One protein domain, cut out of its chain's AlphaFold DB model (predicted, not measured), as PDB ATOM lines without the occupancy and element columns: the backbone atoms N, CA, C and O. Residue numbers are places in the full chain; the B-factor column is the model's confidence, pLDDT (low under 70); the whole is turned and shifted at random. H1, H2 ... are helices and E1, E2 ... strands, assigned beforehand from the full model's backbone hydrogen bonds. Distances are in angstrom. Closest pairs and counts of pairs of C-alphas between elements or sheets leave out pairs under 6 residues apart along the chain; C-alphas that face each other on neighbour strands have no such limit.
ATOM      1  N   ASN A   8      18.119 -41.888 -38.021       86.44
ATOM      2  CA  ASN A   8      19.369 -42.278 -37.364       86.44
ATOM      3  C   ASN A   8      20.560 -42.242 -38.331       86.44
ATOM      4  O   ASN A   8      21.645 -41.802 -37.955       86.44
ATOM      5  N   GLU A   9      20.355 -42.663 -39.577       88.06
ATOM      6  CA  GLU A   9      21.355 -42.575 -40.644       88.06
ATOM      7  C   GLU A   9      21.706 -41.117 -40.956       88.06
ATOM      8  O   GLU A   9      22.881 -40.753 -40.952       88.06
ATOM      9  N   GLN A  10      20.706 -40.241 -41.094       90.88
ATOM     10  CA  GLN A  10      20.953 -38.818 -41.329       90.88
ATOM     11  C   GLN A  10      21.717 -38.159 -40.169       90.88
ATOM     12  O   GLN A  10      22.636 -37.371 -40.401       90.88
ATOM     13  N   ALA A  11      21.362 -38.482 -38.921       92.31
ATOM     14  CA  ALA A  11      22.060 -37.967 -37.745       92.31
ATOM     15  C   ALA A  11      23.532 -38.413 -37.716       92.31
ATOM     16  O   ALA A  11      24.417 -37.591 -37.470       92.31
ATOM     17  N   ARG A  12      23.799 -39.684 -38.042       92.06
ATOM     18  CA  ARG A  12      25.156 -40.233 -38.170       92.06
ATOM     19  C   ARG A  12      25.952 -39.505 -39.255       92.06
ATOM     20  O   ARG A  12      27.052 -39.035 -38.980       92.06
ATOM     21  N   ILE A  13      25.389 -39.347 -40.453       93.06
ATOM     22  CA  ILE A  13      26.043 -38.635 -41.565       93.06
ATOM     23  C   ILE A  13      26.395 -37.197 -41.162       93.06
ATOM     24  O   ILE A  13      27.507 -36.737 -41.421       93.06
ATOM     25  N   ASN A  14      25.478 -36.493 -40.497       95.25
ATOM     26  CA  ASN A  14      25.709 -35.118 -40.055       95.25
ATOM     27  C   ASN A  14      26.840 -35.030 -39.021       95.25
ATOM     28  O   ASN A  14      27.693 -34.151 -39.130       95.25
ATOM     29  N   ALA A  15      26.888 -35.959 -38.060       96.00
ATOM     30  CA  ALA A  15      27.958 -36.011 -37.065       96.00
ATOM     31  C   ALA A  15      29.332 -36.242 -37.713       96.00
ATOM     32  O   ALA A  15      30.303 -35.561 -37.381       96.00
ATOM     33  N   VAL A  16      29.410 -37.149 -38.692       96.56
ATOM     34  CA  VAL A  16      30.654 -37.428 -39.424       96.56
ATOM     35  C   VAL A  16      31.097 -36.221 -40.250       96.56
ATOM     36  O   VAL A  16      32.272 -35.851 -40.216       96.56
ATOM     37  N   LYS A  17      30.168 -35.562 -40.954       96.56
ATOM     38  CA  LYS A  17      30.466 -34.335 -41.710       96.56
ATOM     39  C   LYS A  17      31.018 -33.236 -40.808       96.56
ATOM     40  O   LYS A  17      31.975 -32.561 -41.184       96.56
ATOM     41  N   GLU A  18      30.460 -33.083 -39.613       98.00
ATOM     42  CA  GLU A  18      30.929 -32.087 -38.653       98.00
ATOM     43  C   GLU A  18      32.324 -32.422 -38.109       98.00
ATOM     44  O   GLU A  18      33.195 -31.550 -38.080       98.00
ATOM     45  N   ALA A  19      32.586 -33.694 -37.788       97.75
ATOM     46  CA  ALA A  19      33.919 -34.155 -37.398       97.75
ATOM     47  C   ALA A  19      34.963 -33.866 -38.496       97.75
ATOM     48  O   ALA A  19      36.054 -33.371 -38.211       97.75
ATOM     49  N   ILE A  20      34.615 -34.084 -39.766       97.00
ATOM     50  CA  ILE A  20      35.481 -33.766 -40.911       97.00
ATOM     51  C   ILE A  20      35.696 -32.252 -41.072       97.00
ATOM     52  O   ILE A  20      36.804 -31.798 -41.396       97.00
ATOM     53  N   ARG A  21      34.653 -31.444 -40.851       96.25
ATOM     54  CA  ARG A  21      34.720 -29.982 -40.974       96.25
ATOM     55  C   ARG A  21      35.777 -29.403 -40.036       96.25
ATOM     56  O   ARG A  21      36.562 -28.561 -40.479       96.25
ATOM     57  N   VAL A  22      35.838 -29.894 -38.795       96.81
ATOM     58  CA  VAL A  22      36.761 -29.403 -37.754       96.81
ATOM     59  C   VAL A  22      38.187 -29.951 -37.859       96.81
ATOM     60  O   VAL A  22      39.089 -29.399 -37.232       96.81
ATOM     61  N   LEU A  23      38.438 -30.984 -38.672       96.44
ATOM     62  CA  LEU A  23      39.805 -31.441 -38.936       96.44
ATOM     63  C   LEU A  23      40.638 -30.310 -39.552       96.44
ATOM     64  O   LEU A  23      40.238 -29.691 -40.545       96.44
ATOM     65  N   LYS A  24      41.841 -30.089 -39.016       95.12
ATOM     66  CA  LYS A  24      42.845 -29.247 -39.678       95.12
ATOM     67  C   LYS A  24      43.227 -29.838 -41.049       95.12
ATOM     68  O   LYS A  24      43.089 -31.049 -41.239       95.12
ATOM     69  N   PRO A  25      43.733 -29.034 -41.999       95.31
ATOM     70  CA  PRO A  25      44.371 -29.567 -43.204       95.31
ATOM     71  C   PRO A  25      45.455 -30.592 -42.842       95.31
ATOM     72  O   PRO A  25      46.206 -30.388 -41.884       95.31
ATOM     73  N   GLY A  26      45.496 -31.717 -43.555       95.31
ATOM     74  CA  GLY A  26      46.377 -32.846 -43.230       95.31
ATOM     75  C   GLY A  26      45.943 -33.657 -42.004       95.31
ATOM     76  O   GLY A  26      46.664 -34.552 -41.584       95.31
ATOM     77  N   GLY A  27      44.802 -33.336 -41.386       96.69
ATOM     78  CA  GLY A  27      44.253 -34.080 -40.257       96.69
ATOM     79  C   GLY A  27      43.737 -35.463 -40.658       96.69
ATOM     80  O   GLY A  27      43.342 -35.689 -41.801       96.69
ATOM     81  N   HIS A  28      43.702 -36.368 -39.684       97.50
ATOM     82  CA  HIS A  28      43.295 -37.759 -39.863       97.50
ATOM     83  C   HIS A  28      42.028 -38.045 -39.064       97.50
ATOM     84  O   HIS A  28      41.866 -37.541 -37.951       97.50
ATOM     85  N   ILE A  29      41.157 -38.884 -39.611       97.75
ATOM     86  CA  ILE A  29      39.996 -39.426 -38.907       97.75
ATOM     87  C   ILE A  29      39.936 -40.932 -39.120       97.75
ATOM     88  O   ILE A  29      40.220 -41.430 -40.209       97.75
ATOM     89  N   MET A  30      39.565 -41.645 -38.063       96.81
ATOM     90  CA  MET A  30      39.337 -43.081 -38.063       96.81
ATOM     91  C   MET A  30      38.027 -43.351 -37.334       96.81
ATOM     92  O   MET A  30      37.828 -42.875 -36.218       96.81
ATOM     93  N   ILE A  31      37.143 -44.101 -37.979       94.62
ATOM     94  CA  ILE A  31      35.910 -44.611 -37.392       94.62
ATOM     95  C   ILE A  31      36.058 -46.122 -37.297       94.62
ATOM     96  O   ILE A  31      36.317 -46.780 -38.305       94.62
ATOM     97  N   ILE A  32      35.890 -46.646 -36.087       91.25
ATOM     98  CA  ILE A  32      35.739 -48.075 -35.825       91.25
ATOM     99  C   ILE A  32      34.307 -48.268 -35.351       91.25
ATOM    100  O   ILE A  32      33.880 -47.608 -34.405       91.25
ATOM    101  N   ASP A  33      33.561 -49.124 -36.037       88.19
ATOM    102  CA  ASP A  33      32.142 -49.338 -35.766       88.19
ATOM    103  C   ASP A  33      31.791 -50.822 -35.919       88.19
ATOM    104  O   ASP A  33      32.533 -51.617 -36.507       88.19
ATOM    105  N   THR A  34      30.645 -51.185 -35.363       85.75
ATOM    106  CA  THR A  34      30.058 -52.518 -35.405       85.75
ATOM    107  C   THR A  34      28.716 -52.431 -36.121       85.75
ATOM    108  O   THR A  34      27.856 -51.637 -35.746       85.75
ATOM    109  N   GLY A  35      28.512 -53.224 -37.174       78.50
ATOM    110  CA  GLY A  35      27.301 -53.156 -37.999       78.50
ATOM    111  C   GLY A  35      27.597 -53.247 -39.494       78.50
ATOM    112  O   GLY A  35      28.578 -53.863 -39.900       78.50
ATOM    113  N   ARG A  36      26.738 -52.650 -40.333       78.94
ATOM    114  CA  ARG A  36      26.833 -52.720 -41.807       78.94
ATOM    115  C   ARG A  36      26.857 -51.342 -42.493       78.94
ATOM    116  O   ARG A  36      26.303 -51.198 -43.574       78.94
ATOM    117  N   ASN A  37      27.521 -50.347 -41.891       84.44
ATOM    118  CA  ASN A  37      27.549 -48.964 -42.406       84.44
ATOM    119  C   ASN A  37      28.914 -48.550 -43.005       84.44
ATOM    120  O   ASN A  37      29.148 -47.368 -43.248       84.44
ATOM    121  N   ILE A  38      29.836 -49.495 -43.240       85.50
ATOM    122  CA  ILE A  38      31.199 -49.208 -43.736       85.50
ATOM    123  C   ILE A  38      31.187 -48.399 -45.044       85.50
ATOM    124  O   ILE A  38      31.910 -47.411 -45.178       85.50
ATOM    125  N   ASN A  39      30.302 -48.765 -45.974       86.94
ATOM    126  CA  ASN A  39      30.183 -48.107 -47.274       86.94
ATOM    127  C   ASN A  39      29.640 -46.678 -47.146       86.94
ATOM    128  O   ASN A  39      30.070 -45.795 -47.879       86.94
ATOM    129  N   GLU A  40      28.738 -46.432 -46.194       90.44
ATOM    130  CA  GLU A  40      28.181 -45.098 -45.958       90.44
ATOM    131  C   GLU A  40      29.246 -44.140 -45.423       90.44
ATOM    132  O   GLU A  40      29.377 -43.022 -45.919       90.44
ATOM    133  N   TYR A  41      30.055 -44.579 -44.452       94.62
ATOM    134  CA  TYR A  41      31.172 -43.771 -43.957       94.62
ATOM    135  C   TYR A  41      32.195 -43.495 -45.061       94.62
ATOM    136  O   TYR A  41      32.649 -42.359 -45.201       94.62
ATOM    137  N   GLY A  42      32.515 -44.509 -45.872       94.12
ATOM    138  CA  GLY A  42      33.390 -44.357 -47.034       94.12
ATOM    139  C   GLY A  42      32.866 -43.314 -48.024       94.12
ATOM    140  O   GLY A  42      33.626 -42.441 -48.442       94.12
ATOM    141  N   GLN A  43      31.566 -43.344 -48.333       94.25
ATOM    142  CA  GLN A  43      30.937 -42.369 -49.224       94.25
ATOM    143  C   GLN A  43      30.991 -40.954 -48.641       94.25
ATOM    144  O   GLN A  43      31.402 -40.028 -49.330       94.25
ATOM    145  N   VAL A  44      30.673 -40.776 -47.353       95.81
ATOM    146  CA  VAL A  44      30.755 -39.457 -46.699       95.81
ATOM    147  C   VAL A  44      32.182 -38.907 -46.720       95.81
ATOM    148  O   VAL A  44      32.369 -37.706 -46.911       95.81
ATOM    149  N   PHE A  45      33.196 -39.760 -46.539       96.88
ATOM    150  CA  PHE A  45      34.598 -39.345 -46.612       96.88
ATOM    151  C   PHE A  45      34.957 -38.881 -48.028       96.88
ATOM    152  O   PHE A  45      35.536 -37.805 -48.176       96.88
ATOM    153  N   GLN A  46      34.575 -39.642 -49.054       95.44
ATOM    154  CA  GLN A  46      34.815 -39.282 -50.455       95.44
ATOM    155  C   GLN A  46      34.093 -37.985 -50.843       95.44
ATOM    156  O   GLN A  46      34.727 -37.073 -51.372       95.44
ATOM    157  N   ASP A  47      32.809 -37.857 -50.500       95.56
ATOM    158  CA  ASP A  47      31.998 -36.661 -50.761       95.56
ATOM    159  C   ASP A  47      32.572 -35.413 -50.070       95.56
ATOM    160  O   ASP A  47      32.435 -34.295 -50.566       95.56
ATOM    161  N   ALA A  48      33.225 -35.592 -48.918       94.50
ATOM    162  CA  ALA A  48      33.891 -34.522 -48.176       94.50
ATOM    163  C   ALA A  48      35.351 -34.276 -48.613       94.50
ATOM    164  O   ALA A  48      36.031 -33.427 -48.028       94.50
ATOM    165  N   GLY A  49      35.841 -35.000 -49.623       95.19
ATOM    166  CA  GLY A  49      37.181 -34.839 -50.188       95.19
ATOM    167  C   GLY A  49      38.310 -35.455 -49.358       95.19
ATOM    168  O   GLY A  49      39.469 -35.072 -49.532       95.19
ATOM    169  N   LEU A  50      38.009 -36.383 -48.444       97.06
ATOM    170  CA  LEU A  50      39.037 -37.156 -47.746       97.06
ATOM    171  C   LEU A  50      39.620 -38.219 -48.675       97.06
ATOM    172  O   LEU A  50      38.907 -38.904 -49.406       97.06
ATOM    173  N   GLN A  51      40.929 -38.415 -48.573       96.31
ATOM    174  CA  GLN A  51      41.597 -39.559 -49.185       96.31
ATOM    175  C   GLN A  51      41.412 -40.765 -48.268       96.31
ATOM    176  O   GLN A  51      41.834 -40.719 -47.111       96.31
ATOM    177  N   ILE A  52      40.778 -41.829 -48.764       96.75
ATOM    178  CA  ILE A  52      40.602 -43.066 -47.997       96.75
ATOM    179  C   ILE A  52      41.973 -43.705 -47.770       96.75
ATOM    180  O   ILE A  52      42.662 -44.067 -48.720       96.75
ATOM    181  N   ALA A  53      42.356 -43.842 -46.504       96.50
ATOM    182  CA  ALA A  53      43.585 -44.511 -46.092       96.50
ATOM    183  C   ALA A  53      43.339 -45.998 -45.806       96.50
ATOM    184  O   ALA A  53      44.183 -46.833 -46.121       96.50
ATOM    185  N   GLN A  54      42.191 -46.330 -45.204       95.12
ATOM    186  CA  GLN A  54      41.787 -47.706 -44.907       95.12
ATOM    187  C   GLN A  54      40.264 -47.840 -44.978       95.12
ATOM    188  O   GLN A  54      39.537 -46.942 -44.553       95.12
ATOM    189  N   SER A  55      39.791 -48.973 -45.486       94.25
ATOM    190  CA  SER A  55      38.391 -49.396 -45.416       94.25
ATOM    191  C   SER A  55      38.362 -50.921 -45.468       94.25
ATOM    192  O   SER A  55      38.542 -51.505 -46.535       94.25
ATOM    193  N   MET A  56      38.263 -51.572 -44.309       92.19
ATOM    194  CA  MET A  56      38.307 -53.034 -44.217       92.19
ATOM    195  C   MET A  56      37.627 -53.552 -42.948       92.19
ATOM    196  O   MET A  56      37.526 -52.838 -41.947       92.19
ATOM    197  N   GLY A  57      37.192 -54.811 -42.989       90.06
ATOM    198  CA  GLY A  57      36.794 -55.545 -41.789       90.06
ATOM    199  C   GLY A  57      37.999 -55.794 -40.883       90.06
ATOM    200  O   GLY A  57      39.103 -56.043 -41.366       90.06
ATOM    201  N   LEU A  58      37.781 -55.711 -39.577       88.12
ATOM    202  CA  LEU A  58      38.786 -55.971 -38.549       88.12
ATOM    203  C   LEU A  58      38.589 -57.327 -37.863       88.12
ATOM    204  O   LEU A  58      39.459 -57.735 -37.097       88.12
ATOM    205  N   GLY A  59      37.493 -58.038 -38.118       82.81
ATOM    206  CA  GLY A  59      37.176 -59.286 -37.436       82.81
ATOM    207  C   GLY A  59      36.504 -59.059 -36.077       82.81
ATOM    208  O   GLY A  59      36.247 -57.932 -35.627       82.81
ATOM    209  N   PHE A  60      36.245 -60.172 -35.390       76.75
ATOM    210  CA  PHE A  60      35.685 -60.215 -34.040       76.75
ATOM    211  C   PHE A  60      36.697 -59.706 -33.002       76.75
ATOM    212  O   PHE A  60      37.347 -60.478 -32.300       76.75
ATOM    213  N   ASN A  61      36.842 -58.385 -32.926       66.06
ATOM    214  CA  ASN A  61      37.836 -57.702 -32.110       66.06
ATOM    215  C   ASN A  61      37.170 -56.846 -31.020       66.06
ATOM    216  O   ASN A  61      37.050 -55.629 -31.150       66.06
ATOM    217  N   GLY A  62      36.790 -57.484 -29.906       57.44
ATOM    218  CA  GLY A  62      36.723 -56.823 -28.593       57.44
ATOM    219  C   GLY A  62      35.406 -56.880 -27.802       57.44
ATOM    220  O   GLY A  62      34.376 -57.374 -28.254       57.44
ATOM    221  N   TRP A  63      35.486 -56.363 -26.565       58.34
ATOM    222  CA  TRP A  63      34.450 -56.387 -25.513       58.34
ATOM    223  C   TRP A  63      33.399 -55.260 -25.628       58.34
ATOM    224  O   TRP A  63      32.530 -55.123 -24.773       58.34
ATOM    225  N   TRP A  64      33.483 -54.440 -26.680       59.84
ATOM    226  CA  TRP A  64      32.642 -53.254 -26.914       59.84
ATOM    227  C   TRP A  64      31.326 -53.544 -27.660       59.84
ATOM    228  O   TRP A  64      30.541 -52.624 -27.864       59.84
ATOM    229  N   ALA A  65      31.059 -54.796 -28.046       56.25
ATOM    230  CA  ALA A  65      29.786 -55.190 -28.658       56.25
ATOM    231  C   ALA A  65      29.288 -56.540 -28.124       56.25
ATOM    232  O   ALA A  65      28.423 -56.564 -27.258       56.25
ATOM    233  N   THR A  66      29.843 -57.653 -28.617       61.00
ATOM    234  CA  THR A  66      29.701 -59.051 -28.150       61.00
ATOM    235  C   THR A  66      30.749 -59.903 -28.899       61.00
ATOM    236  O   THR A  66      31.200 -59.468 -29.960       61.00
ATOM    237  N   PRO A  67      31.094 -61.133 -28.460       63.91
ATOM    238  CA  PRO A  67      32.019 -62.018 -29.195       63.91
ATOM    239  C   PRO A  67      31.584 -62.367 -30.629       63.91
ATOM    240  O   PRO A  67      32.356 -62.950 -31.381       63.91
ATOM    241  N   LEU A  68      30.335 -62.055 -30.991       68.69
ATOM    242  CA  LEU A  68      29.692 -62.433 -32.250       68.69
ATOM    243  C   LEU A  68      29.473 -61.254 -33.201       68.69
ATOM    244  O   LEU A  68      28.853 -61.429 -34.247       68.69
ATOM    245  N   THR A  69      29.927 -60.048 -32.850       74.06
ATOM    246  CA  THR A  69      29.779 -58.880 -33.725       74.06
ATOM    247  C   THR A  69      31.130 -58.508 -34.314       74.06
ATOM    248  O   THR A  69      32.060 -58.171 -33.584       74.06
ATOM    249  N   ASP A  70      31.231 -58.601 -35.638       81.81
ATOM    250  CA  ASP A  70      32.404 -58.160 -36.386       81.81
ATOM    251  C   ASP A  70      32.506 -56.624 -36.351       81.81
ATOM    252  O   ASP A  70      31.498 -55.910 -36.265       81.81
ATOM    253  N   SER A  71      33.731 -56.122 -36.407       87.50
ATOM    254  CA  SER A  71      34.044 -54.698 -36.436       87.50
ATOM    255  C   SER A  71      34.713 -54.335 -37.752       87.50
ATOM    256  O   SER A  71      35.293 -55.175 -38.440       87.50
ATOM    257  N   TYR A  72      34.653 -53.066 -38.122       90.69
ATOM    258  CA  TYR A  72      35.368 -52.567 -39.288       90.69
ATOM    259  C   TYR A  72      35.979 -51.207 -39.013       90.69
ATOM    260  O   TYR A  72      35.590 -50.511 -38.073       90.69
ATOM    261  N   VAL A  73      36.909 -50.818 -39.878       93.56
ATOM    262  CA  VAL A  73      37.520 -49.493 -39.877       93.56
ATOM    263  C   VAL A  73      37.231 -48.764 -41.179       93.56
ATOM    264  O   VAL A  73      37.303 -49.351 -42.259       93.56
ATOM    265  N   VAL A  74      36.965 -47.465 -41.069       96.75
ATOM    266  CA  VAL A  74      37.093 -46.502 -42.167       96.75
ATOM    267  C   VAL A  74      37.988 -45.370 -41.688       96.75
ATOM    268  O   VAL A  74      37.684 -44.704 -40.698       96.75
ATOM    269  N   ALA A  75      39.105 -45.153 -42.374       97.69
ATOM    270  CA  ALA A  75      40.062 -44.104 -42.054       97.69
ATOM    271  C   ALA A  75      40.351 -43.243 -43.281       97.69
ATOM    272  O   ALA A  75      40.451 -43.749 -44.403       97.69
ATOM    273  N   GLY A  76      40.512 -41.942 -43.065       97.69
ATOM    274  CA  GLY A  76      40.749 -40.990 -44.138       97.69
ATOM    275  C   GLY A  76      41.564 -39.781 -43.708       97.69
ATOM    276  O   GLY A  76      41.588 -39.392 -42.538       97.69
ATOM    277  N   ASN A  77      42.221 -39.185 -44.696       97.62
ATOM    278  CA  ASN A  77      43.106 -38.043 -44.528       97.62
ATOM    279  C   ASN A  77      42.488 -36.824 -45.204       97.62
ATOM    280  O   ASN A  77      42.141 -36.872 -46.389       97.62
ATOM    281  N   LYS A  78      42.374 -35.716 -44.473       96.81
ATOM    282  CA  LYS A  78      41.995 -34.433 -45.058       96.81
ATOM    283  C   LYS A  78      43.188 -33.885 -45.845       96.81
ATOM    284  O   LYS A  78      44.292 -33.873 -45.300       96.81
ATOM    285  N   PRO A  79      43.006 -33.401 -47.083       94.12
ATOM    286  CA  PRO A  79      44.103 -32.837 -47.866       94.12
ATOM    287  C   PRO A  79      44.881 -31.757 -47.094       94.12
ATOM    288  O   PRO A  79      44.294 -30.936 -46.382       94.12
TER     289      PRO A  79
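This is residues 8 to 79 of the 85 residues of the protein "HAD hydrolase family protein" of Lactiplantibacillus plantarum (UniProt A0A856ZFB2). A small three-stranded antiparallel sheet has one helix, H2, packed lengthwise along one face, while a longer helix, H1, meets H2 at a steep angle and only grazes the sheet. The link between E2 and E3 makes a long loop, residues 60 to 70, at one end of the sheet. The printed part has 72 residues, with two named helices and three named strands in the order H1, E1, H2, E2, E3; the sheet's order is E1, E3, E2, and the class is mixed, helices and strands. The whole is compact, with a radius of gyration of the C-alphas of 12.5 A, and only just elongated, spanning 37 by 25 by 18 A.

H1, residues 8 to 22, begins at C-alpha 8 at (19.369, -42.278, -37.364) and is 21.6 A long from first to last C-alpha. E1, residues 28 to 34, spans 20.3 A, from C-alpha 28 at (43.295, -37.759, -39.863). H2, residues 38 to 47, spans 14.4 A. E2, residues 51 to 59, is the longest strand by residues and spans 23.4 A. E3, residues 71 to 77, spans 20.6 A and ends at C-alpha 77 at (43.106, -38.043, -44.528).

E3 is the inner strand, and E1 and E2 are edge strands. E1 and E3 are antiparallel, at 165 degrees between their directions, with N 31 and O 74 within hydrogen-bond range at 2.8 A. E2 and E3 form a hairpin, antiparallel at 168 degrees, with N 53 and O 75 at 2.8 A. H2 is on one face of the sheet in two layers, a helix layer and a sheet layer, at a height over the sheet of 8.9 A. It lies over E3 and, only just, over E2, with 3 of its C-alphas on E2, and runs along the strands, at 3 degrees to E3 on the local plane. The closest C-alphas of H2 and E3 are those of Gly 42 and Val 74, 6.5 A apart. E1, H2 and E2 form a split strand-helix-strand unit, two strands running the same way with E3 between them, and its crossover is right-handed. H1 touches H2 with residues 13 to 17 alone, the same way at a steep tilt of 45 degrees; their closest C-alphas, of Ile 13 and Val 44, are 7.0 A apart. H1 only grazes the sheet, with residues 16 to 20. In H1 and H2 every O i to N i+4 pair is within hydrogen-bond range.

The two C-alphas farthest apart, those of Pro 25 and Leu 68, are 37.6 A from each other. The printed part has no cut. The link from E2 to E3, 11 residues, is long; the other three links are tight. The mean pLDDT of the printed part is 89.0, and residues 61 to 68, in the long link, are under 70.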